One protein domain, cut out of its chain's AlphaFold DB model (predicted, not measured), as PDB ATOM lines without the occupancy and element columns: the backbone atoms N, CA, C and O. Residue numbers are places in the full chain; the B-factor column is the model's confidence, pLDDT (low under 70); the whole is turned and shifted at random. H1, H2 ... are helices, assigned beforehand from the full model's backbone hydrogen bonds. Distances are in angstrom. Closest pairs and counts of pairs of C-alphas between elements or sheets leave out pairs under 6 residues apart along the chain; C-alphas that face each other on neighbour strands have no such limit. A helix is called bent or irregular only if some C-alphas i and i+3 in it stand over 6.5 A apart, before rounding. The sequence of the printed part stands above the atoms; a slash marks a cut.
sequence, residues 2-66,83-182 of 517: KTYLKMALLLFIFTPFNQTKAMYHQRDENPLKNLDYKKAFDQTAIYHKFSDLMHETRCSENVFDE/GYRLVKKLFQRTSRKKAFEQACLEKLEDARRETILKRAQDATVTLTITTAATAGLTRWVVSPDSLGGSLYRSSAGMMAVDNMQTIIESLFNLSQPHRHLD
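Overview. This is residues 2 to 66 and 83 to 182 of the 517 residues of an uncharacterized protein of Candidatus Dependentiae bacterium (UniProt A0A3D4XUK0). The picture is one very long bent helix, H6, whose second arm, H6b, forms a helical hairpin with H7 folded back beside it, while the short helices H2 and H3 pack on its first arm, H6a, with H4 and H5 next to them. H1 lies off the hairpin near H7, and residues 2 to 10 and 83 to 92 stick out. The printed part has 165 residues with seven named helices, H1 to H7 in that order, and no named strand: the class is all helix. It is extended, with a radius of gyration of the C-alphas of 25.2 A, and spans 84 by 35 by 32 A.

Along the chain. Find C-alpha 2 at (25.545, -8.561, -17.298); from there H1, residues 2 to 22, runs 30.2 A with a kink of 41 degrees near residue 16. H1 is irregular, but only just: C-alphas 13 and 16 are 6.8 A apart. Next come H2, residues 37 to 41, H3, residues 44 to 49, H4, residues 51 to 56, and H5, residues 60 to 63. Beyond the cut, look at C-alpha 84 at (-43.159, -23.523, -8.193), where H6, residues 84 to 140, begins. By its hydrogen bonds it was assigned as one helix, but it is bent: C-alphas 116 and 119 are 6.6 A apart. Its arms are H6a, residues 84 to 116, 47.7 A long, and H6b, residues 119 to 140, 31.3 A long. H7, residues 147 to 173, runs 39.2 A to C-alpha 173 at (-5.329, 5.150, -17.751).

Arrangement. Start at H6, the hub, whose arms H6a and H6b stand at a steep tilt of 44 degrees. H6b and H7 touch as a hairpin, opposite ways at a shallow tilt of 19 degrees; their closest C-alphas, of Ala 120 and Ile 167, are 4.4 A apart. H6a touches H2 with residues 107 to 112 alone, closest at the C-alphas of Leu 108 and Ala 40, 5.2 A. With residues 100 to 104 alone H6a only just touches H3, with 3 pairs of C-alphas within 8 A; the closest are those of Ala 103 and Ile 46, 7.0 A. H4 and H5 only just touch, and only at the corner, with 3 such pairs; the C-alphas of Met 54 and Ser 60 are closest, 4.8 A. H1 and H7 are near each other, with 5 pairs of C-alphas within 10 A. Every O i to N i+4 pair is within hydrogen-bond range in H2, H3, H4, H6a, H6b and H7; in H1 it is 12 of 17, and H5 is too short for such a pair.

Size, cuts and confidence. The C-alphas farthest apart, of Gly 83 and Ser 146, are 86.6 A apart. Residues 67 to 82 are not printed; C-alphas 66 and 83 are 35.8 A apart across this cut. The link from H1 to H2 is long, 14 residues. The mean pLDDT of the printed part is 70.4, and 64 residues are under 70, among them residues 2 to 29 and 83 to 93.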
ATOM      1  N   LYS A   2      25.252  -9.706 -18.197       30.72
ATOM      2  CA  LYS A   2      25.545  -8.561 -17.298       30.72
ATOM      3  C   LYS A   2      25.368  -7.157 -17.919       30.72
ATOM      4  O   LYS A   2      25.166  -6.200 -17.185       30.72
ATOM      5  N   THR A   3      25.421  -7.022 -19.243       34.41
ATOM      6  CA  THR A   3      25.265  -5.742 -19.967       34.41
ATOM      7  C   THR A   3      23.801  -5.355 -20.200       34.41
ATOM      8  O   THR A   3      23.447  -4.203 -19.997       34.41
ATOM      9  N   TYR A   4      22.931  -6.320 -20.516       33.50
ATOM     10  CA  TYR A   4      21.487  -6.093 -20.674       33.50
ATOM     11  C   TYR A   4      20.797  -5.770 -19.343       33.50
ATOM     12  O   TYR A   4      19.943  -4.893 -19.294       33.50
ATOM     13  N   LEU A   5      21.242  -6.394 -18.244       31.67
ATOM     14  CA  LEU A   5      20.769  -6.064 -16.897       31.67
ATOM     15  C   LEU A   5      21.191  -4.644 -16.481       31.67
ATOM     16  O   LEU A   5      20.403  -3.932 -15.879       31.67
ATOM     17  N   LYS A   6      22.403  -4.202 -16.851       33.00
ATOM     18  CA  LYS A   6      22.872  -2.826 -16.611       33.00
ATOM     19  C   LYS A   6      22.128  -1.791 -17.456       33.00
ATOM     20  O   LYS A   6      21.885  -0.700 -16.962       33.00
ATOM     21  N   MET A   7      21.738  -2.129 -18.687       34.09
ATOM     22  CA  MET A   7      20.939  -1.241 -19.536       34.09
ATOM     23  C   MET A   7      19.484  -1.135 -19.054       34.09
ATOM     24  O   MET A   7      18.943  -0.037 -19.011       34.09
ATOM     25  N   ALA A   8      18.892  -2.244 -18.596       39.69
ATOM     26  CA  ALA A   8      17.580  -2.250 -17.946       39.69
ATOM     27  C   ALA A   8      17.588  -1.480 -16.612       39.69
ATOM     28  O   ALA A   8      16.650  -0.742 -16.332       39.69
ATOM     29  N   LEU A   9      18.667  -1.584 -15.822       38.38
ATOM     30  CA  LEU A   9      18.835  -0.818 -14.581       38.38
ATOM     31  C   LEU A   9      19.056   0.680 -14.853       38.38
ATOM     32  O   LEU A   9      18.523   1.509 -14.130       38.38
ATOM     33  N   LEU A  10      19.806   1.043 -15.900       40.47
ATOM     34  CA  LEU A  10      20.006   2.440 -16.310       40.47
ATOM     35  C   LEU A  10      18.716   3.070 -16.853       40.47
ATOM     36  O   LEU A  10      18.437   4.218 -16.526       40.47
ATOM     37  N   LEU A  11      17.899   2.313 -17.595       43.66
ATOM     38  CA  LEU A  11      16.555   2.742 -17.994       43.66
ATOM     39  C   LEU A  11      15.642   2.944 -16.774       43.66
ATOM     40  O   LEU A  11      14.922   3.929 -16.750       43.66
ATOM     41  N   PHE A  12      15.739   2.101 -15.737       44.00
ATOM     42  CA  PHE A  12      14.982   2.247 -14.480       44.00
ATOM     43  C   PHE A  12      15.465   3.399 -13.572       44.00
ATOM     44  O   PHE A  12      14.683   3.942 -12.791       44.00
ATOM     45  N   ILE A  13      16.752   3.763 -13.636       45.28
ATOM     46  CA  ILE A  13      17.367   4.800 -12.784       45.28
ATOM     47  C   ILE A  13      17.276   6.198 -13.423       45.28
ATOM     48  O   ILE A  13      17.201   7.182 -12.691       45.28
ATOM     49  N   PHE A  14      17.236   6.314 -14.758       39.81
ATOM     50  CA  PHE A  14      17.081   7.602 -15.458       39.81
ATOM     51  C   PHE A  14      15.626   7.985 -15.777       39.81
ATOM     52  O   PHE A  14      15.355   9.146 -16.084       39.81
ATOM     53  N   THR A  15      14.670   7.067 -15.631       43.75
ATOM     54  CA  THR A  15      13.236   7.366 -15.747       43.75
ATOM     55  C   THR A  15      12.678   8.403 -14.751       43.75
ATOM     56  O   THR A  15      11.858   9.202 -15.196       43.75
ATOM     57  N   PRO A  16      13.106   8.538 -13.473       40.53
ATOM     58  CA  PRO A  16      12.416   9.432 -12.531       40.53
ATOM     59  C   PRO A  16      12.581  10.933 -12.840       40.53
ATOM     60  O   PRO A  16      11.740  11.745 -12.448       40.53
ATOM     61  N   PHE A  17      13.651  11.329 -13.543       36.19
ATOM     62  CA  PHE A  17      13.981  12.749 -13.753       36.19
ATOM     63  C   PHE A  17      13.308  13.363 -14.995       36.19
ATOM     64  O   PHE A  17      13.047  14.563 -15.014       36.19
ATOM     65  N   ASN A  18      12.956  12.545 -15.997       35.47
ATOM     66  CA  ASN A  18      12.094  12.962 -17.115       35.47
ATOM     67  C   ASN A  18      10.609  12.658 -16.855       35.47
ATOM     68  O   ASN A  18       9.754  13.401 -17.336       35.47
ATOM     69  N   GLN A  19      10.289  11.661 -16.018       43.22
ATOM     70  CA  GLN A  19       8.916  11.392 -15.563       43.22
ATOM     71  C   GLN A  19       8.295  12.590 -14.837       43.22
ATOM     72  O   GLN A  19       7.112  12.858 -15.010       43.22
ATOM     73  N   THR A  20       9.083  13.371 -14.090       38.66
ATOM     74  CA  THR A  20       8.584  14.569 -13.391       38.66
ATOM     75  C   THR A  20       8.371  15.781 -14.299       38.66
ATOM     76  O   THR A  20       7.585  16.642 -13.932       38.66
ATOM     77  N   LYS A  21       8.991  15.871 -15.484       34.47
ATOM     78  CA  LYS A  21       8.708  16.956 -16.450       34.47
ATOM     79  C   LYS A  21       7.627  16.586 -17.465       34.47
ATOM     80  O   LYS A  21       6.831  17.446 -17.825       34.47
ATOM     81  N   ALA A  22       7.539  15.317 -17.865       40.16
ATOM     82  CA  ALA A  22       6.479  14.846 -18.754       40.16
ATOM     83  C   ALA A  22       5.119  14.709 -18.038       40.16
ATOM     84  O   ALA A  22       4.099  15.084 -18.609       40.16
ATOM     85  N   MET A  23       5.094  14.336 -16.746       37.75
ATOM     86  CA  MET A  23       3.863  14.374 -15.930       37.75
ATOM     87  C   MET A  23       3.245  15.777 -15.798       37.75
ATOM     88  O   MET A  23       2.064  15.889 -15.473       37.75
ATOM     89  N   TYR A  24       4.015  16.847 -16.025       34.56
ATOM     90  CA  TYR A  24       3.519  18.222 -15.920       34.56
ATOM     91  C   TYR A  24       2.986  18.798 -17.241       34.56
ATOM     92  O   TYR A  24       2.270  19.793 -17.190       34.56
ATOM     93  N   HIS A  25       3.263  18.181 -18.398       34.59
ATOM     94  CA  HIS A  25       2.856  18.712 -19.710       34.59
ATOM     95  C   HIS A  25       1.698  17.965 -20.399       34.59
ATOM     96  O   HIS A  25       1.275  18.385 -21.470       34.59
ATOM     97  N   GLN A  26       1.131  16.926 -19.775       38.91
ATOM     98  CA  GLN A  26      -0.069  16.222 -20.267       38.91
ATOM     99  C   GLN A  26      -1.166  16.044 -19.202       38.91
ATOM    100  O   GLN A  26      -2.006  15.147 -19.286       38.91
ATOM    101  N   ARG A  27      -1.220  16.934 -18.204       41.47
ATOM    102  CA  ARG A  27      -2.480  17.165 -17.485       41.47
ATOM    103  C   ARG A  27      -3.445  17.819 -18.473       41.47
ATOM    104  O   ARG A  27      -3.268  18.997 -18.738       41.47
ATOM    105  N   ASP A  28      -4.324  17.031 -19.100       48.28
ATOM    106  CA  ASP A  28      -5.732  17.382 -19.411       48.28
ATOM    107  C   ASP A  28      -6.350  16.628 -20.605       48.28
ATOM    108  O   ASP A  28      -7.547  16.765 -20.856       48.28
ATOM    109  N   GLU A  29      -5.627  15.758 -21.321       62.91
ATOM    110  CA  GLU A  29      -6.287  14.963 -22.367       62.91
ATOM    111  C   GLU A  29      -7.069  13.780 -21.780       62.91
ATOM    112  O   GLU A  29      -6.511  12.808 -21.273       62.91
ATOM    113  N   ASN A  30      -8.398  13.854 -21.876       74.75
ATOM    114  CA  ASN A  30      -9.304  12.751 -21.569       74.75
ATOM    115  C   ASN A  30      -8.951  11.510 -22.425       74.75
ATOM    116  O   ASN A  30      -9.069  11.581 -23.652       74.75
ATOM    117  N   PRO A  31      -8.574  10.358 -21.829       79.00
ATOM    118  CA  PRO A  31      -8.119   9.181 -22.580       79.00
ATOM    119  C   PRO A  31      -9.216   8.554 -23.456       79.00
ATOM    120  O   PRO A  31      -8.911   7.811 -24.384       79.00
ATOM    121  N   LEU A  32     -10.486   8.881 -23.192       85.38
ATOM    122  CA  LEU A  32     -11.651   8.429 -23.957       85.38
ATOM    123  C   LEU A  32     -12.164   9.474 -24.963       85.38
ATOM    124  O   LEU A  32     -13.244   9.305 -25.517       85.38
ATOM    125  N   LYS A  33     -11.411  10.552 -25.228       83.75
ATOM    126  CA  LYS A  33     -11.813  11.630 -26.154       83.75
ATOM    127  C   LYS A  33     -12.165  11.142 -27.568       83.75
ATOM    128  O   LYS A  33     -12.984  11.765 -28.232       83.75
ATOM    129  N   ASN A  34     -11.557  10.039 -28.003       84.25
ATOM    130  CA  ASN A  34     -11.736   9.460 -29.336       84.25
ATOM    131  C   ASN A  34     -12.522   8.136 -29.310       84.25
ATOM    132  O   ASN A  34     -12.340   7.309 -30.203       84.25
ATOM    133  N   LEU A  35     -13.329   7.894 -28.270       87.56
ATOM    134  CA  LEU A  35     -14.201   6.721 -28.215       87.56
ATOM    135  C   LEU A  35     -15.240   6.801 -29.343       87.56
ATOM    136  O   LEU A  35     -15.980   7.777 -29.442       87.56
ATOM    137  N   ASP A  36     -15.299   5.768 -30.182       88.88
ATOM    138  CA  ASP A  36     -16.326   5.643 -31.218       88.88
ATOM    139  C   ASP A  36     -17.637   5.168 -30.582       88.88
ATOM    140  O   ASP A  36     -17.841   3.973 -30.343       88.88
ATOM    141  N   TYR A  37     -18.523   6.117 -30.284       90.56
ATOM    142  CA  TYR A  37     -19.797   5.835 -29.630       90.56
ATOM    143  C   TYR A  37     -20.772   5.035 -30.494       90.56
ATOM    144  O   TYR A  37     -21.508   4.214 -29.941       90.56
ATOM    145  N   LYS A  38     -20.728   5.183 -31.827       88.56
ATOM    146  CA  LYS A  38     -21.561   4.378 -32.736       88.56
ATOM    147  C   LYS A  38     -21.184   2.904 -32.622       88.56
ATOM    148  O   LYS A  38     -22.055   2.047 -32.488       88.56
ATOM    149  N   LYS A  39     -19.882   2.599 -32.588       88.88
ATOM    150  CA  LYS A  39     -19.383   1.229 -32.375       88.88
ATOM    151  C   LYS A  39     -19.617   0.739 -30.940       88.88
ATOM    152  O   LYS A  39     -20.013  -0.410 -30.745       88.88
ATOM    153  N   ALA A  40     -19.379   1.590 -29.939       90.62
ATOM    154  CA  ALA A  40     -19.505   1.231 -28.524       90.62
ATOM    155  C   ALA A  40     -20.951   0.888 -28.123       90.62
ATOM    156  O   ALA A  40     -21.163   0.011 -27.284       90.62
ATOM    157  N   PHE A  41     -21.938   1.546 -28.740       93.38
ATOM    158  CA  PHE A  41     -23.360   1.353 -28.452       93.38
ATOM    159  C   PHE A  41     -24.141   0.620 -29.545       93.38
ATOM    160  O   PHE A  41     -25.359   0.475 -29.419       93.38
ATOM    161  N   ASP A  42     -23.498   0.124 -30.600       90.50
ATOM    162  CA  ASP A  42     -24.130  -0.841 -31.499       90.50
ATOM    163  C   ASP A  42     -24.478  -2.097 -30.686       90.50
ATOM    164  O   ASP A  42     -23.604  -2.828 -30.248       90.50
ATOM    165  N   GLN A  43     -25.746  -2.364 -30.412       89.31
ATOM    166  CA  GLN A  43     -26.151  -3.509 -29.586       89.31
ATOM    167  C   GLN A  43     -26.915  -4.558 -30.382       89.31
ATOM    168  O   GLN A  43     -27.407  -5.521 -29.804       89.31
ATOM    169  N   THR A  44     -26.930  -4.435 -31.709       89.50
ATOM    170  CA  THR A  44     -27.723  -5.251 -32.633       89.50
ATOM    171  C   THR A  44     -27.542  -6.751 -32.383       89.50
ATOM    172  O   THR A  44     -28.500  -7.473 -32.116       89.50
ATOM    173  N   ALA A  45     -26.293  -7.228 -32.331       89.38
ATOM    174  CA  ALA A  45     -25.995  -8.638 -32.060       89.38
ATOM    175  C   ALA A  45     -26.442  -9.105 -30.658       89.38
ATOM    176  O   ALA A  45     -26.824 -10.262 -30.474       89.38
ATOM    177  N   ILE A  46     -26.400  -8.215 -29.660       90.06
ATOM    178  CA  ILE A  46     -26.868  -8.507 -28.299       90.06
ATOM    179  C   ILE A  46     -28.398  -8.585 -28.300       90.06
ATOM    180  O   ILE A  46     -28.952  -9.525 -27.738       90.06
ATOM    181  N   TYR A  47     -29.079  -7.659 -28.975       91.50
ATOM    182  CA  TYR A  47     -30.535  -7.659 -29.094       91.50
ATOM    183  C   TYR A  47     -31.059  -8.933 -29.759       91.50
ATOM    184  O   TYR A  47     -31.938  -9.572 -29.187       91.50
ATOM    185  N   HIS A  48     -30.462  -9.388 -30.867       88.81
ATOM    186  CA  HIS A  48     -30.837 -10.669 -31.484       88.81
ATOM    187  C   HIS A  48     -30.583 -11.873 -30.564       88.81
ATOM    188  O   HIS A  48     -31.401 -12.785 -30.498       88.81
ATOM    189  N   LYS A  49     -29.482 -11.879 -29.795       89.38
ATOM    190  CA  LYS A  49     -29.195 -12.941 -28.811       89.38
ATOM    191  C   LYS A  49     -30.238 -13.006 -27.687       89.38
ATOM    192  O   LYS A  49     -30.462 -14.077 -27.124       89.38
ATOM    193  N   PHE A  50     -30.841 -11.871 -27.337       89.81
ATOM    194  CA  PHE A  50     -31.839 -11.736 -26.275       89.81
ATOM    195  C   PHE A  50     -33.222 -11.333 -26.826       89.81
ATOM    196  O   PHE A  50     -33.970 -10.649 -26.126       89.81
ATOM    197  N   SER A  51     -33.585 -11.767 -28.038       86.19
ATOM    198  CA  SER A  51     -34.834 -11.376 -28.719       86.19
ATOM    199  C   SER A  51     -36.084 -11.628 -27.869       86.19
ATOM    200  O   SER A  51     -36.883 -10.716 -27.667       86.19
ATOM    201  N   ASP A  52     -36.193 -12.815 -27.259       83.50
ATOM    202  CA  ASP A  52     -37.267 -13.168 -26.318       83.50
ATOM    203  C   ASP A  52     -37.430 -12.119 -25.208       83.50
ATOM    204  O   ASP A  52     -38.543 -11.732 -24.852       83.50
ATOM    205  N   LEU A  53     -36.309 -11.644 -24.649       85.00
ATOM    206  CA  LEU A  53     -36.328 -10.642 -23.587       85.00
ATOM    207  C   LEU A  53     -36.827  -9.299 -24.124       85.00
ATOM    208  O   LEU A  53     -37.608  -8.659 -23.428       85.00
ATOM    209  N   MET A  54     -36.421  -8.898 -25.335       87.25
ATOM    210  CA  MET A  54     -36.866  -7.643 -25.956       87.25
ATOM    211  C   MET A  54     -38.385  -7.633 -26.174       87.25
ATOM    212  O   MET A  54     -39.042  -6.639 -25.849       87.25
ATOM    213  N   HIS A  55     -38.956  -8.753 -26.635       82.62
ATOM    214  CA  HIS A  55     -40.407  -8.932 -26.748       82.62
ATOM    215  C   HIS A  55     -41.090  -8.916 -25.371       82.62
ATOM    216  O   HIS A  55     -42.059  -8.185 -25.162       82.62
ATOM    217  N   GLU A  56     -40.561  -9.650 -24.384       80.44
ATOM    218  CA  GLU A  56     -41.091  -9.651 -23.009       80.44
ATOM    219  C   GLU A  56     -41.057  -8.265 -22.343       80.44
ATOM    220  O   GLU A  56     -41.872  -7.978 -21.456       80.44
ATOM    221  N   THR A  57     -40.086  -7.422 -22.701       80.25
ATOM    222  CA  THR A  57     -39.936  -6.063 -22.172       80.25
ATOM    223  C   THR A  57     -40.532  -4.987 -23.072       80.25
ATOM    224  O   THR A  57     -40.374  -3.820 -22.738       80.25
ATOM    225  N   ARG A  58     -41.246  -5.353 -24.148       78.19
ATOM    226  CA  ARG A  58     -41.917  -4.431 -25.089       78.19
ATOM    227  C   ARG A  58     -41.002  -3.405 -25.768       78.19
ATOM    228  O   ARG A  58     -41.473  -2.373 -26.226       78.19
ATOM    229  N   CYS A  59     -39.702  -3.677 -25.847       85.44
ATOM    230  CA  CYS A  59     -38.764  -2.835 -26.592       85.44
ATOM    231  C   CYS A  59     -38.396  -3.417 -27.959       85.44
ATOM    232  O   CYS A  59     -37.639  -2.787 -28.688       85.44
ATOM    233  N   SER A  60     -38.946  -4.581 -28.327       84.69
ATOM    234  CA  SER A  60     -38.756  -5.190 -29.647       84.69
ATOM    235  C   SER A  60     -39.171  -4.259 -30.784       84.69
ATOM    236  O   SER A  60     -38.415  -4.124 -31.731       84.69
ATOM    237  N   GLU A  61     -40.304  -3.564 -30.648       81.38
ATOM    238  CA  GLU A  61     -40.847  -2.630 -31.655       81.38
ATOM    239  C   GLU A  61     -39.937  -1.417 -31.909       81.38
ATOM    240  O   GLU A  61     -40.038  -0.753 -32.930       81.38
ATOM    241  N   ASN A  62     -39.045  -1.103 -30.966       84.94
ATOM    242  CA  ASN A  62     -38.098   0.004 -31.085       84.94
ATOM    243  C   ASN A  62     -36.722  -0.444 -31.604       84.94
ATOM    244  O   ASN A  62     -35.871   0.390 -31.902       84.94
ATOM    245  N   VAL A  63     -36.467  -1.753 -31.615       84.25
ATOM    246  CA  VAL A  63     -35.146  -2.347 -31.860       84.25
ATOM    247  C   VAL A  63     -35.108  -3.134 -33.164       84.25
ATOM    248  O   VAL A  63     -34.086  -3.119 -33.845       84.25
ATOM    249  N   PHE A  64     -36.188  -3.843 -33.477       83.75
ATOM    250  CA  PHE A  64     -36.353  -4.603 -34.703       83.75
ATOM    251  C   PHE A  64     -37.322  -3.833 -35.597       83.75
ATOM    252  O   PHE A  64     -38.427  -3.511 -35.164       83.75
ATOM    253  N   ASP A  65     -36.906  -3.533 -36.825       62.50
ATOM    254  CA  ASP A  65     -37.830  -3.052 -37.849       62.50
ATOM    255  C   ASP A  65     -38.882  -4.152 -38.103       62.50
ATOM    256  O   ASP A  65     -38.553  -5.339 -38.050       62.50
ATOM    257  N   GLU A  66     -40.145  -3.777 -38.337       52.47
ATOM    258  CA  GLU A  66     -41.342  -4.651 -38.377       52.47
ATOM    259  C   GLU A  66     -41.314  -5.815 -39.410       52.47
ATOM    260  O   GLU A  66     -42.325  -6.480 -39.616       52.47
ATOM    261  N   GLY A  83     -47.374 -22.016  -8.277       38.16
ATOM    262  CA  GLY A  83     -46.368 -21.658  -7.262       38.16
ATOM    263  C   GLY A  83     -44.934 -21.887  -7.720       38.16
ATOM    264  O   GLY A  83     -44.210 -20.946  -8.033       38.16
ATOM    265  N   TYR A  84     -44.540 -23.151  -7.865       40.19
ATOM    266  CA  TYR A  84     -43.159 -23.523  -8.193       40.19
ATOM    267  C   TYR A  84     -42.725 -23.112  -9.617       40.19
ATOM    268  O   TYR A  84     -41.603 -22.654  -9.834       40.19
ATOM    269  N   ARG A  85     -43.634 -23.194 -10.604       46.06
ATOM    270  CA  ARG A  85     -43.370 -22.726 -11.981       46.06
ATOM    271  C   ARG A  85     -43.219 -21.206 -12.071       46.06
ATOM    272  O   ARG A  85     -42.442 -20.734 -12.895       46.06
ATOM    273  N   LEU A  86     -43.924 -20.453 -11.222       50.31
ATOM    274  CA  LEU A  86     -43.869 -18.990 -11.211       50.31
ATOM    275  C   LEU A  86     -42.506 -18.508 -10.700       50.31
ATOM    276  O   LEU A  86     -41.866 -17.682 -11.343       50.31
ATOM    277  N   VAL A  87     -42.015 -19.105  -9.608       48.00
ATOM    278  CA  VAL A  87     -40.692 -18.802  -9.038       48.00
ATOM    279  C   VAL A  87     -39.573 -19.148 -10.023       48.00
ATOM    280  O   VAL A  87     -38.678 -18.335 -10.235       48.00
ATOM    281  N   LYS A  88     -39.644 -20.305 -10.699       45.03
ATOM    282  CA  LYS A  88     -38.647 -20.692 -11.712       45.03
ATOM    283  C   LYS A  88     -38.635 -19.734 -12.912       45.03
ATOM    284  O   LYS A  88     -37.553 -19.348 -13.346       45.03
ATOM    285  N   LYS A  89     -39.806 -19.306 -13.406       57.50
ATOM    286  CA  LYS A  89     -39.915 -18.312 -14.492       57.50
ATOM    287  C   LYS A  89     -39.400 -16.932 -14.070       57.50
ATOM    288  O   LYS A  89     -38.644 -16.322 -14.817       57.50
ATOM    289  N   LEU A  90     -39.731 -16.461 -12.865       58.31
ATOM    290  CA  LEU A  90     -39.228 -15.187 -12.331       58.31
ATOM    291  C   LEU A  90     -37.705 -15.212 -12.138       58.31
ATOM    292  O   LEU A  90     -37.019 -14.255 -12.500       58.31
ATOM    293  N   PHE A  91     -37.163 -16.320 -11.629       57.41
ATOM    294  CA  PHE A  91     -35.722 -16.494 -11.461       57.41
ATOM    295  C   PHE A  91     -34.994 -16.522 -12.813       57.41
ATOM    296  O   PHE A  91     -33.998 -15.823 -12.984       57.41
ATOM    297  N   GLN A  92     -35.531 -17.256 -13.796       63.91
ATOM    298  CA  GLN A  92     -35.007 -17.294 -15.168       63.91
ATOM    299  C   GLN A  92     -35.080 -15.928 -15.864       63.91
ATOM    300  O   GLN A  92     -34.145 -15.548 -16.564       63.91
ATOM    301  N   ARG A  93     -36.151 -15.157 -15.651       62.41
ATOM    302  CA  ARG A  93     -36.275 -13.796 -16.191       62.41
ATOM    303  C   ARG A  93     -35.244 -12.852 -15.575       62.41
ATOM    304  O   ARG A  93     -34.591 -12.093 -16.284       62.41
ATOM    305  N   THR A  94     -35.051 -12.938 -14.260       71.69
ATOM    306  CA  THR A  94     -34.078 -12.104 -13.538       71.69
ATOM    307  C   THR A  94     -32.644 -12.424 -13.958       71.69
ATOM    308  O   THR A  94     -31.843 -11.510 -14.150       71.69
ATOM    309  N   SER A  95     -32.307 -13.704 -14.144       77.00
ATOM    310  CA  SER A  95     -30.975 -14.108 -14.602       77.00
ATOM    311  C   SER A  95     -30.714 -13.708 -16.056       77.00
ATOM    312  O   SER A  95     -29.630 -13.211 -16.352       77.00
ATOM    313  N   ARG A  96     -31.709 -13.840 -16.945       82.94
ATOM    314  CA  ARG A  96     -31.628 -13.366 -18.338       82.94
ATOM    315  C   ARG A  96     -31.423 -11.857 -18.417       82.94
ATOM    316  O   ARG A  96     -30.541 -11.417 -19.143       82.94
ATOM    317  N   LYS A  97     -32.173 -11.078 -17.630       86.69
ATOM    318  CA  LYS A  97     -32.017  -9.620 -17.568       86.69
ATOM    319  C   LYS A  97     -30.605  -9.220 -17.134       86.69
ATOM    320  O   LYS A  97     -29.981  -8.408 -17.800       86.69
ATOM    321  N   LYS A  98     -30.074  -9.837 -16.073       89.62
ATOM    322  CA  LYS A  98     -28.693  -9.587 -15.628       89.62
ATOM    323  C   LYS A  98     -27.658  -9.959 -16.690       89.62
ATOM    324  O   LYS A  98     -26.700  -9.225 -16.878       89.62
ATOM    325  N   ALA A  99     -27.852 -11.079 -17.390       89.31
ATOM    326  CA  ALA A  99     -26.956 -11.497 -18.469       89.31
ATOM    327  C   ALA A  99     -26.988 -10.530 -19.665       89.31
ATOM    328  O   ALA A  99     -25.949 -10.272 -20.266       89.31
ATOM    329  N   PHE A 100     -28.161  -9.981 -19.990       91.81
ATOM    330  CA  PHE A 100     -28.313  -8.925 -20.990       91.81
ATOM    331  C   PHE A 100     -27.592  -7.640 -20.563       91.81
ATOM    332  O   PHE A 100     -26.748  -7.141 -21.302       91.81
ATOM    333  N   GLU A 101     -27.862  -7.154 -19.345       92.88
ATOM    334  CA  GLU A 101     -27.207  -5.966 -18.779       92.88
ATOM    335  C   GLU A 101     -25.681  -6.118 -18.805       92.88
ATOM    336  O   GLU A 101     -24.973  -5.221 -19.258       92.88
ATOM    337  N   GLN A 102     -25.175  -7.281 -18.392       93.50
ATOM    338  CA  GLN A 102     -23.750  -7.579 -18.408       93.50
ATOM    339  C   GLN A 102     -23.170  -7.585 -19.828       93.50
ATOM    340  O   GLN A 102     -22.127  -6.979 -20.037       93.50
ATOM    341  N   ALA A 103     -23.842  -8.195 -20.809       92.31
ATOM    342  CA  ALA A 103     -23.367  -8.208 -22.195       92.31
ATOM    343  C   ALA A 103     -23.282  -6.792 -22.796       92.31
ATOM    344  O   ALA A 103     -22.317  -6.469 -23.490       92.31
ATOM    345  N   CYS A 104     -24.264  -5.930 -22.507       93.94
ATOM    346  CA  CYS A 104     -24.242  -4.531 -22.941       93.94
ATOM    347  C   CYS A 104     -23.078  -3.755 -22.314       93.94
ATOM    348  O   CYS A 104     -22.413  -2.975 -22.996       93.94
ATOM    349  N   LEU A 105     -22.824  -3.974 -21.022       93.88
ATOM    350  CA  LEU A 105     -21.722  -3.333 -20.306       93.88
ATOM    351  C   LEU A 105     -20.356  -3.852 -20.766       93.88
ATOM    352  O   LEU A 105     -19.442  -3.054 -20.929       93.88
ATOM    353  N   GLU A 106     -20.220  -5.154 -21.022       91.88
ATOM    354  CA  GLU A 106     -18.994  -5.748 -21.569       91.88
ATOM    355  C   GLU A 106     -18.639  -5.129 -22.925       91.88
ATOM    356  O   GLU A 106     -17.496  -4.723 -23.113       91.88
ATOM    357  N   LYS A 107     -19.618  -4.929 -23.823       92.50
ATOM    358  CA  LYS A 107     -19.372  -4.256 -25.111       92.50
ATOM    359  C   LYS A 107     -18.865  -2.817 -24.941       92.50
ATOM    360  O   LYS A 107     -17.935  -2.411 -25.638       92.50
ATOM    361  N   LEU A 108     -19.437  -2.059 -24.003       93.00
ATOM    362  CA  LEU A 108     -18.980  -0.701 -23.688       93.00
ATOM    363  C   LEU A 108     -17.557  -0.702 -23.102       93.00
ATOM    364  O   LEU A 108     -16.714   0.094 -23.516       93.00
ATOM    365  N   GLU A 109     -17.281  -1.589 -22.146       89.62
ATOM    366  CA  GLU A 109     -15.962  -1.705 -21.517       89.62
ATOM    367  C   GLU A 109     -14.888  -2.159 -22.512       89.62
ATOM    368  O   GLU A 109     -13.773  -1.636 -22.489       89.62
ATOM    369  N   ASP A 110     -15.213  -3.063 -23.434       89.06
ATOM    370  CA  ASP A 110     -14.296  -3.486 -24.491       89.06
ATOM    371  C   ASP A 110     -13.978  -2.335 -25.454       89.06
ATOM    372  O   ASP A 110     -12.807  -2.115 -25.768       89.06
ATOM    373  N   ALA A 111     -14.972  -1.526 -25.840       89.81
ATOM    374  CA  ALA A 111     -14.745  -0.333 -26.660       89.81
ATOM    375  C   ALA A 111     -13.885   0.723 -25.935       89.81
ATOM    376  O   ALA A 111     -12.987   1.325 -26.537       89.81
ATOM    377  N   ARG A 112     -14.101   0.925 -24.626       88.50
ATOM    378  CA  ARG A 112     -13.259   1.802 -23.789       88.50
ATOM    379  C   ARG A 112     -11.823   1.291 -23.719       88.50
ATOM    380  O   ARG A 112     -10.891   2.064 -23.941       88.50
ATOM    381  N   ARG A 113     -11.635  -0.005 -23.455       85.94
ATOM    382  CA  ARG A 113     -10.310  -0.643 -23.411       85.94
ATOM    383  C   ARG A 113      -9.595  -0.535 -24.746       85.94
ATOM    384  O   ARG A 113      -8.435  -0.142 -24.755       85.94
ATOM    385  N   GLU A 114     -10.271  -0.836 -25.854       86.69
ATOM    386  CA  GLU A 114      -9.723  -0.703 -27.208       86.69
ATOM    387  C   GLU A 114      -9.266   0.738 -27.464       86.69
ATOM    388  O   GLU A 114      -8.139   0.959 -27.900       86.69
ATOM    389  N   THR A 115     -10.088   1.726 -27.101       87.19
ATOM    390  CA  THR A 115      -9.767   3.153 -27.275       87.19
ATOM    391  C   THR A 115      -8.541   3.572 -26.463       87.19
ATOM    392  O   THR A 115      -7.636   4.210 -27.004       87.19
ATOM    393  N   ILE A 116      -8.474   3.185 -25.185       83.69
ATOM    394  CA  ILE A 116      -7.335   3.493 -24.305       83.69
ATOM    395  C   ILE A 116      -6.065   2.786 -24.800       83.69
ATOM    396  O   ILE A 116      -4.991   3.387 -24.849       83.69
ATOM    397  N   LEU A 117      -6.177   1.515 -25.194       83.44
ATOM    398  CA  LEU A 117      -5.047   0.692 -25.619       83.44
ATOM    399  C   LEU A 117      -4.572   0.989 -27.039       83.44
ATOM    400  O   LEU A 117      -3.436   0.639 -27.351       83.44
ATOM    401  N   LYS A 118      -5.364   1.649 -27.888       83.31
ATOM    402  CA  LYS A 118      -4.974   1.975 -29.269       83.31
ATOM    403  C   LYS A 118      -3.643   2.727 -29.327       83.31
ATOM    404  O   LYS A 118      -2.757   2.345 -30.083       83.31
ATOM    405  N   ARG A 119      -3.446   3.713 -28.439       78.19
ATOM    406  CA  ARG A 119      -2.171   4.446 -28.313       78.19
ATOM    407  C   ARG A 119      -1.007   3.509 -27.958       78.19
ATOM    408  O   ARG A 119       0.066   3.607 -28.546       78.19
ATOM    409  N   ALA A 120      -1.220   2.566 -27.038       78.44
ATOM    410  CA  ALA A 120      -0.214   1.569 -26.669       78.44
ATOM    411  C   ALA A 120       0.075   0.568 -27.797       78.44
ATOM    412  O   ALA A 120       1.224   0.164 -27.973       78.44
ATOM    413  N   GLN A 121      -0.939   0.169 -28.566       79.88
ATOM    414  CA  GLN A 121      -0.787  -0.725 -29.713       79.88
ATOM    415  C   GLN A 121       0.030  -0.052 -30.818       79.88
ATOM    416  O   GLN A 121       1.032  -0.622 -31.250       79.88
ATOM    417  N   ASP A 122      -0.316   1.181 -31.192       80.00
ATOM    418  CA  ASP A 122       0.418   1.971 -32.189       80.00
ATOM    419  C   ASP A 122       1.875   2.207 -31.756       80.00
ATOM    420  O   ASP A 122       2.807   2.029 -32.547       80.00
ATOM    421  N   ALA A 123       2.097   2.515 -30.473       75.31
ATOM    422  CA  ALA A 123       3.435   2.657 -29.895       75.31
ATOM    423  C   ALA A 123       4.217   1.333 -29.903       75.31
ATOM    424  O   ALA A 123       5.406   1.314 -30.219       75.31
ATOM    425  N   THR A 124       3.563   0.205 -29.610       75.25
ATOM    426  CA  THR A 124       4.189  -1.128 -29.636       75.25
ATOM    427  C   THR A 124       4.583  -1.529 -31.058       75.25
ATOM    428  O   THR A 124       5.692  -2.027 -31.276       75.25
ATOM    429  N   VAL A 125       3.714  -1.281 -32.044       80.38
ATOM    430  CA  VAL A 125       4.002  -1.518 -33.468       80.38
ATOM    431  C   VAL A 125       5.168  -0.642 -33.921       80.38
ATOM    432  O   VAL A 125       6.133  -1.156 -34.490       80.38
ATOM    433  N   THR A 126       5.143   0.650 -33.590       78.31
ATOM    434  CA  THR A 126       6.218   1.600 -33.915       78.31
ATOM    435  C   THR A 126       7.547   1.182 -33.287       78.31
ATOM    436  O   THR A 126       8.576   1.165 -33.966       78.31
ATOM    437  N   LEU A 127       7.539   0.770 -32.018       75.62
ATOM    438  CA  LEU A 127       8.722   0.275 -31.312       75.62
ATOM    439  C   LEU A 127       9.270  -1.001 -31.963       75.62
ATOM    440  O   LEU A 127      10.485  -1.123 -32.148       75.62
ATOM    441  N   THR A 128       8.395  -1.922 -32.371       75.75
ATOM    442  CA  THR A 128       8.773  -3.171 -33.054       75.75
ATOM    443  C   THR A 128       9.433  -2.886 -34.403       75.75
ATOM    444  O   THR A 128      10.525  -3.392 -34.670       75.75
ATOM    445  N   ILE A 129       8.822  -2.026 -35.225       80.31
ATOM    446  CA  ILE A 129       9.355  -1.617 -36.532       80.31
ATOM    447  C   ILE A 129      10.693  -0.889 -36.366       80.31
ATOM    448  O   ILE A 129      11.665  -1.237 -37.034       80.31
ATOM    449  N   THR A 130      10.781   0.071 -35.442       76.31
ATOM    450  CA  THR A 130      12.002   0.862 -35.202       76.31
ATOM    451  C   THR A 130      13.153  -0.022 -34.726       76.31
ATOM    452  O   THR A 130      14.283   0.105 -35.205       76.31
ATOM    453  N   THR A 131      12.877  -0.974 -33.831       75.62
ATOM    454  CA  THR A 131      13.877  -1.932 -33.340       75.62
ATOM    455  C   THR A 131      14.343  -2.862 -34.459       75.62
ATOM    456  O   THR A 131      15.549  -3.057 -34.626       75.62
ATOM    457  N   ALA A 132      13.418  -3.392 -35.266       77.94
ATOM    458  CA  ALA A 132      13.744  -4.248 -36.406       77.94
ATOM    459  C   ALA A 132      14.567  -3.503 -37.473       77.94
ATOM    460  O   ALA A 132      15.591  -4.018 -37.928       77.94
ATOM    461  N   ALA A 133      14.184  -2.269 -37.814       76.00
ATOM    462  CA  ALA A 133      14.908  -1.413 -38.752       76.00
ATOM    463  C   ALA A 133      16.313  -1.065 -38.238       76.00
ATOM    464  O   ALA A 133      17.287  -1.167 -38.982       76.00
ATOM    465  N   THR A 134      16.448  -0.747 -36.948       72.62
ATOM    466  CA  THR A 134      17.744  -0.456 -36.315       72.62
ATOM    467  C   THR A 134      18.656  -1.673 -36.298       72.62
ATOM    468  O   THR A 134      19.836  -1.569 -36.646       72.62
ATOM    469  N   ALA A 135      18.125  -2.843 -35.940       71.19
ATOM    470  CA  ALA A 135      18.873  -4.092 -35.972       71.19
ATOM    471  C   ALA A 135      19.304  -4.456 -37.403       71.19
ATOM    472  O   ALA A 135      20.435  -4.895 -37.602       71.19
ATOM    473  N   GLY A 136      18.446  -4.232 -38.403       71.75
ATOM    474  CA  GLY A 136      18.768  -4.440 -39.814       71.75
ATOM    475  C   GLY A 136      19.855  -3.486 -40.316       71.75
ATOM    476  O   GLY A 136      20.900  -3.923 -40.793       71.75
ATOM    477  N   LEU A 137      19.667  -2.178 -40.158       66.19
ATOM    478  CA  LEU A 137      20.596  -1.167 -40.670       66.19
ATOM    479  C   LEU A 137      21.977  -1.241 -40.009       66.19
ATOM    480  O   LEU A 137      22.989  -1.137 -40.700       66.19
ATOM    481  N   THR A 138      22.043  -1.488 -38.697       64.62
ATOM    482  CA  THR A 138      23.329  -1.606 -37.980       64.62
ATOM    483  C   THR A 138      24.045  -2.935 -38.217       64.62
ATOM    484  O   THR A 138      25.241  -3.039 -37.951       64.62
ATOM    485  N   ARG A 139      23.334  -3.955 -38.715       68.31
ATOM    486  CA  ARG A 139      23.915  -5.249 -39.088       68.31
ATOM    487  C   ARG A 139      24.390  -5.285 -40.539       68.31
ATOM    488  O   ARG A 139      25.340  -6.006 -40.824       68.31
ATOM    489  N   TRP A 140      23.739  -4.540 -41.432       66.00
ATOM    490  CA  TRP A 140      23.927  -4.698 -42.879       66.00
ATOM    491  C   TRP A 140      24.434  -3.452 -43.615       66.00
ATOM    492  O   TRP A 140      24.990  -3.605 -44.697       66.00
ATOM    493  N   VAL A 141      24.254  -2.238 -43.078       64.31
ATOM    494  CA  VAL A 141      24.440  -0.992 -43.855       64.31
ATOM    495  C   VAL A 141      25.407  -0.009 -43.194       64.31
ATOM    496  O   VAL A 141      26.224   0.600 -43.880       64.31
ATOM    497  N   VAL A 142      25.347   0.157 -41.872       62.00
ATOM    498  CA  VAL A 142      26.121   1.183 -41.158       62.00
ATOM    499  C   VAL A 142      26.871   0.551 -39.992       62.00
ATOM    500  O   VAL A 142      26.260  -0.094 -39.140       62.00
ATOM    501  N   SER A 143      28.193   0.754 -39.933       64.38
ATOM    502  CA  SER A 143      29.000   0.225 -38.830       64.38
ATOM    503  C   SER A 143      28.532   0.816 -37.489       64.38
ATOM    504  O   SER A 143      28.373   2.042 -37.399       64.38
ATOM    505  N   PRO A 144      28.350  -0.022 -36.448       59.84
ATOM    506  CA  PRO A 144      28.007   0.377 -35.082       59.84
ATOM    507  C   PRO A 144      28.803   1.555 -34.518       59.84
ATOM    508  O   PRO A 144      28.253   2.343 -33.753       59.84
ATOM    509  N   ASP A 145      30.074   1.654 -34.911       62.75
ATOM    510  CA  ASP A 145      31.049   2.601 -34.361       62.75
ATOM    511  C   ASP A 145      31.183   3.872 -35.215       62.75
ATOM    512  O   ASP A 145      31.941   4.783 -34.888       62.75
ATOM    513  N   SER A 146      30.442   3.955 -36.325       71.19
ATOM    514  CA  SER A 146      30.385   5.170 -37.135       71.19
ATOM    515  C   SER A 146      29.513   6.239 -36.469       71.19
ATOM    516  O   SER A 146      28.515   5.932 -35.818       71.19
ATOM    517  N   LEU A 147      29.850   7.512 -36.695       63.50
ATOM    518  CA  LEU A 147      29.080   8.673 -36.221       63.50
ATOM    519  C   LEU A 147      27.603   8.618 -36.665       63.50
ATOM    520  O   LEU A 147      26.711   8.971 -35.902       63.50
ATOM    521  N   GLY A 148      27.331   8.107 -37.873       64.25
ATOM    522  CA  GLY A 148      25.965   7.878 -38.358       64.25
ATOM    523  C   GLY A 148      25.249   6.726 -37.641       64.25
ATOM    524  O   GLY A 148      24.075   6.848 -37.302       64.25
ATOM    525  N   GLY A 149      25.953   5.625 -37.353       63.62
ATOM    526  CA  GLY A 149      25.404   4.478 -36.623       63.62
ATOM    527  C   GLY A 149      25.102   4.783 -35.153       63.62
ATOM    528  O   GLY A 149      24.086   4.325 -34.624       63.62
ATOM    529  N   SER A 150      25.938   5.596 -34.501       65.50
ATOM    530  CA  SER A 150      25.738   6.016 -33.110       65.50
ATOM    531  C   SER A 150      24.594   7.025 -32.961       65.50
ATOM    532  O   SER A 150      23.752   6.845 -32.078       65.50
ATOM    533  N   LEU A 151      24.483   8.014 -33.858       68.62
ATOM    534  CA  LEU A 151      23.348   8.950 -33.901       68.62
ATOM    535  C   LEU A 151      22.022   8.223 -34.159       68.62
ATOM    536  O   LEU A 151      21.035   8.474 -33.464       68.62
ATOM    537  N   TYR A 152      22.008   7.264 -35.088       68.44
ATOM    538  CA  TYR A 152      20.816   6.471 -35.384       68.44
ATOM    539  C   TYR A 152      20.374   5.626 -34.178       68.44
ATOM    540  O   TYR A 152      19.207   5.667 -33.791       68.44
ATOM    541  N   ARG A 153      21.309   4.940 -33.499       67.69
ATOM    542  CA  ARG A 153      21.017   4.202 -32.253       67.69
ATOM    543  C   ARG A 153      20.509   5.106 -31.135       67.69
ATOM    544  O   ARG A 153      19.611   4.703 -30.402       67.69
ATOM    545  N   SER A 154      21.062   6.312 -31.011       69.81
ATOM    546  CA  SER A 154      20.605   7.294 -30.025       69.81
ATOM    547  C   SER A 154      19.166   7.731 -30.302       69.81
ATOM    548  O   SER A 154      18.348   7.742 -29.385       69.81
ATOM    549  N   SER A 155      18.834   8.034 -31.563       69.69
ATOM    550  CA  SER A 155      17.470   8.417 -31.953       69.69
ATOM    551  C   SER A 155      16.459   7.286 -31.732       69.69
ATOM    552  O   SER A 155      15.398   7.516 -31.158       69.69
ATOM    553  N   ALA A 156      16.823   6.043 -32.073       70.38
ATOM    554  CA  ALA A 156      15.998   4.865 -31.817       70.38
ATOM    555  C   ALA A 156      15.805   4.609 -30.313       70.38
ATOM    556  O   ALA A 156      14.726   4.206 -29.889       70.38
ATOM    557  N   GLY A 157      16.832   4.876 -29.497       70.31
ATOM    558  CA  GLY A 157      16.750   4.804 -28.038       70.31
ATOM    559  C   GLY A 157      15.774   5.823 -27.449       70.31
ATOM    560  O   GLY A 157      14.963   5.457 -26.604       70.31
ATOM    561  N   MET A 158      15.799   7.071 -27.929       71.12
ATOM    562  CA  MET A 158      14.834   8.103 -27.522       71.12
ATOM    563  C   MET A 158      13.403   7.732 -27.935       71.12
ATOM    564  O   MET A 158      12.520   7.696 -27.085       71.12
ATOM    565  N   MET A 159      13.195   7.321 -29.190       69.88
ATOM    566  CA  MET A 159      11.886   6.845 -29.661       69.88
ATOM    567  C   MET A 159      11.379   5.630 -28.870       69.88
ATOM    568  O   MET A 159      10.179   5.496 -28.644       69.88
ATOM    569  N   ALA A 160      12.263   4.724 -28.442       70.25
ATOM    570  CA  ALA A 160      11.875   3.582 -27.616       70.25
ATOM    571  C   ALA A 160      11.410   4.012 -26.216       70.25
ATOM    572  O   ALA A 160      10.443   3.447 -25.707       70.25
ATOM    573  N   VAL A 161      12.060   5.014 -25.611       73.25
ATOM    574  CA  VAL A 161      11.652   5.576 -24.314       73.25
ATOM    575  C   VAL A 161      10.282   6.246 -24.421       73.25
ATOM    576  O   VAL A 161       9.406   5.927 -23.618       73.25
ATOM    577  N   ASP A 162      10.058   7.077 -25.439       71.31
ATOM    578  CA  ASP A 162       8.779   7.778 -25.641       71.31
ATOM    579  C   ASP A 162       7.617   6.794 -25.890       71.31
ATOM    580  O   ASP A 162       6.529   6.916 -25.319       71.31
ATOM    581  N   ASN A 163       7.855   5.745 -26.687       72.38
ATOM    582  CA  ASN A 163       6.863   4.693 -26.924       72.38
ATOM    583  C   ASN A 163       6.593   3.850 -25.663       72.38
ATOM    584  O   ASN A 163       5.439   3.530 -25.380       72.38
ATOM    585  N   MET A 164       7.621   3.506 -24.873       72.19
ATOM    586  CA  MET A 164       7.423   2.812 -23.591       72.19
ATOM    587  C   MET A 164       6.632   3.664 -22.601       72.19
ATOM    588  O   MET A 164       5.758   3.138 -21.913       72.19
ATOM    589  N   GLN A 165       6.903   4.967 -22.548       75.44
ATOM    590  CA  GLN A 165       6.138   5.897 -21.729       75.44
ATOM    591  C   GLN A 165       4.660   5.902 -22.146       75.44
ATOM    592  O   GLN A 165       3.797   5.702 -21.295       75.44
ATOM    593  N   THR A 166       4.377   5.992 -23.449       76.62
ATOM    594  CA  THR A 166       3.009   5.943 -23.998       76.62
ATOM    595  C   THR A 166       2.275   4.650 -23.614       76.62
ATOM    596  O   THR A 166       1.090   4.669 -23.266       76.62
ATOM    597  N   ILE A 167       2.972   3.507 -23.637       74.50
ATOM    598  CA  ILE A 167       2.419   2.208 -23.223       74.50
ATOM    599  C   ILE A 167       2.080   2.216 -21.726       74.50
ATOM    600  O   ILE A 167       0.971   1.835 -21.349       74.50
ATOM    601  N   ILE A 168       3.005   2.664 -20.871       73.38
ATOM    602  CA  ILE A 168       2.808   2.708 -19.413       73.38
ATOM    603  C   ILE A 168       1.659   3.655 -19.046       73.38
ATOM    604  O   ILE A 168       0.816   3.299 -18.224       73.38
ATOM    605  N   GLU A 169       1.584   4.828 -19.671       75.62
ATOM    606  CA  GLU A 169       0.507   5.800 -19.456       75.62
ATOM    607  C   GLU A 169      -0.859   5.240 -19.863       75.62
ATOM    608  O   GLU A 169      -1.832   5.379 -19.124       75.62
ATOM    609  N   SER A 170      -0.934   4.540 -20.997       76.12
ATOM    610  CA  SER A 170      -2.172   3.889 -21.443       76.12
ATOM    611  C   SER A 170      -2.627   2.806 -20.458       76.12
ATOM    612  O   SER A 170      -3.812   2.720 -20.139       76.12
ATOM    613  N   LEU A 171      -1.694   2.016 -19.914       74.19
ATOM    614  CA  LEU A 171      -1.996   1.024 -18.877       74.19
ATOM    615  C   LEU A 171      -2.449   1.680 -17.568       74.19
ATOM    616  O   LEU A 171      -3.382   1.196 -16.932       74.19
ATOM    617  N   PHE A 172      -1.836   2.800 -17.181       76.06
ATOM    618  CA  PHE A 172      -2.263   3.572 -16.016       76.06
ATOM    619  C   PHE A 172      -3.675   4.151 -16.208       76.06
ATOM    620  O   PHE A 172      -4.492   4.102 -15.288       76.06
ATOM    621  N   ASN A 173      -4.006   4.615 -17.416       77.25
ATOM    622  CA  ASN A 173      -5.329   5.150 -17.751       77.25
ATOM    623  C   ASN A 173      -6.465   4.121 -17.636       77.25
ATOM    624  O   ASN A 173      -7.594   4.516 -17.360       77.25
ATOM    625  N   LEU A 174      -6.181   2.817 -17.751       72.94
ATOM    626  CA  LEU A 174      -7.163   1.754 -17.475       72.94
ATOM    627  C   LEU A 174      -7.560   1.665 -15.992       72.94
ATOM    628  O   LEU A 174      -8.602   1.100 -15.673       72.94
ATOM    629  N   SER A 175      -6.729   2.189 -15.087       66.81
ATOM    630  CA  SER A 175      -6.948   2.148 -13.635       66.81
ATOM    631  C   SER A 175      -7.530   3.442 -13.056       66.81
ATOM    632  O   SER A 175      -7.687   3.554 -11.839       66.81
ATOM    633  N   GLN A 176      -7.833   4.433 -13.905       68.06
ATOM    634  CA  GLN A 176      -8.351   5.720 -13.445       68.06
ATOM    635  C   GLN A 176      -9.777   5.617 -12.873       68.06
ATOM    636  O   GLN A 176     -10.564   4.772 -13.303       68.06
ATOM    637  N   PRO A 177     -10.119   6.480 -11.895       60.66
ATOM    638  CA  PRO A 177     -11.430   6.471 -11.259       60.66
ATOM    639  C   PRO A 177     -12.549   6.856 -12.232       60.66
ATOM    640  O   PRO A 177     -12.353   7.656 -13.150       60.66
ATOM    641  N   HIS A 178     -13.741   6.313 -11.971       68.81
ATOM    642  CA  HIS A 178     -14.941   6.575 -12.757       68.81
ATOM    643  C   HIS A 178     -15.353   8.053 -12.716       68.81
ATOM    644  O   HIS A 178     -15.363   8.682 -11.655       68.81
ATOM    645  N   ARG A 179     -15.718   8.599 -13.880       77.25
ATOM    646  CA  ARG A 179     -16.297   9.943 -14.045       77.25
ATOM    647  C   ARG A 179     -17.822   9.859 -14.152       77.25
ATOM    648  O   ARG A 179     -18.346   8.846 -14.592       77.25
ATOM    649  N   HIS A 180     -18.529  10.954 -13.859       83.88
ATOM    650  CA  HIS A 180     -19.998  11.048 -13.997       83.88
ATOM    651  C   HIS A 180     -20.510  10.599 -15.376       83.88
ATOM    652  O   HIS A 180     -21.451   9.817 -15.490       83.88
ATOM    653  N   LEU A 181     -19.819  11.018 -16.440       88.44
ATOM    654  CA  LEU A 181     -20.152  10.621 -17.807       88.44
ATOM    655  C   LEU A 181     -20.025   9.101 -18.027       88.44
ATOM    656  O   LEU A 181     -20.763   8.540 -18.830       88.44
ATOM    657  N   ASP A 182     -19.152   8.411 -17.278       89.06
ATOM    658  CA  ASP A 182     -19.030   6.952 -17.355       89.06
ATOM    659  C   ASP A 182     -20.305   6.254 -16.861       89.06
ATOM    660  O   ASP A 182     -20.660   5.199 -17.392       89.06
TER     661      ASP A 182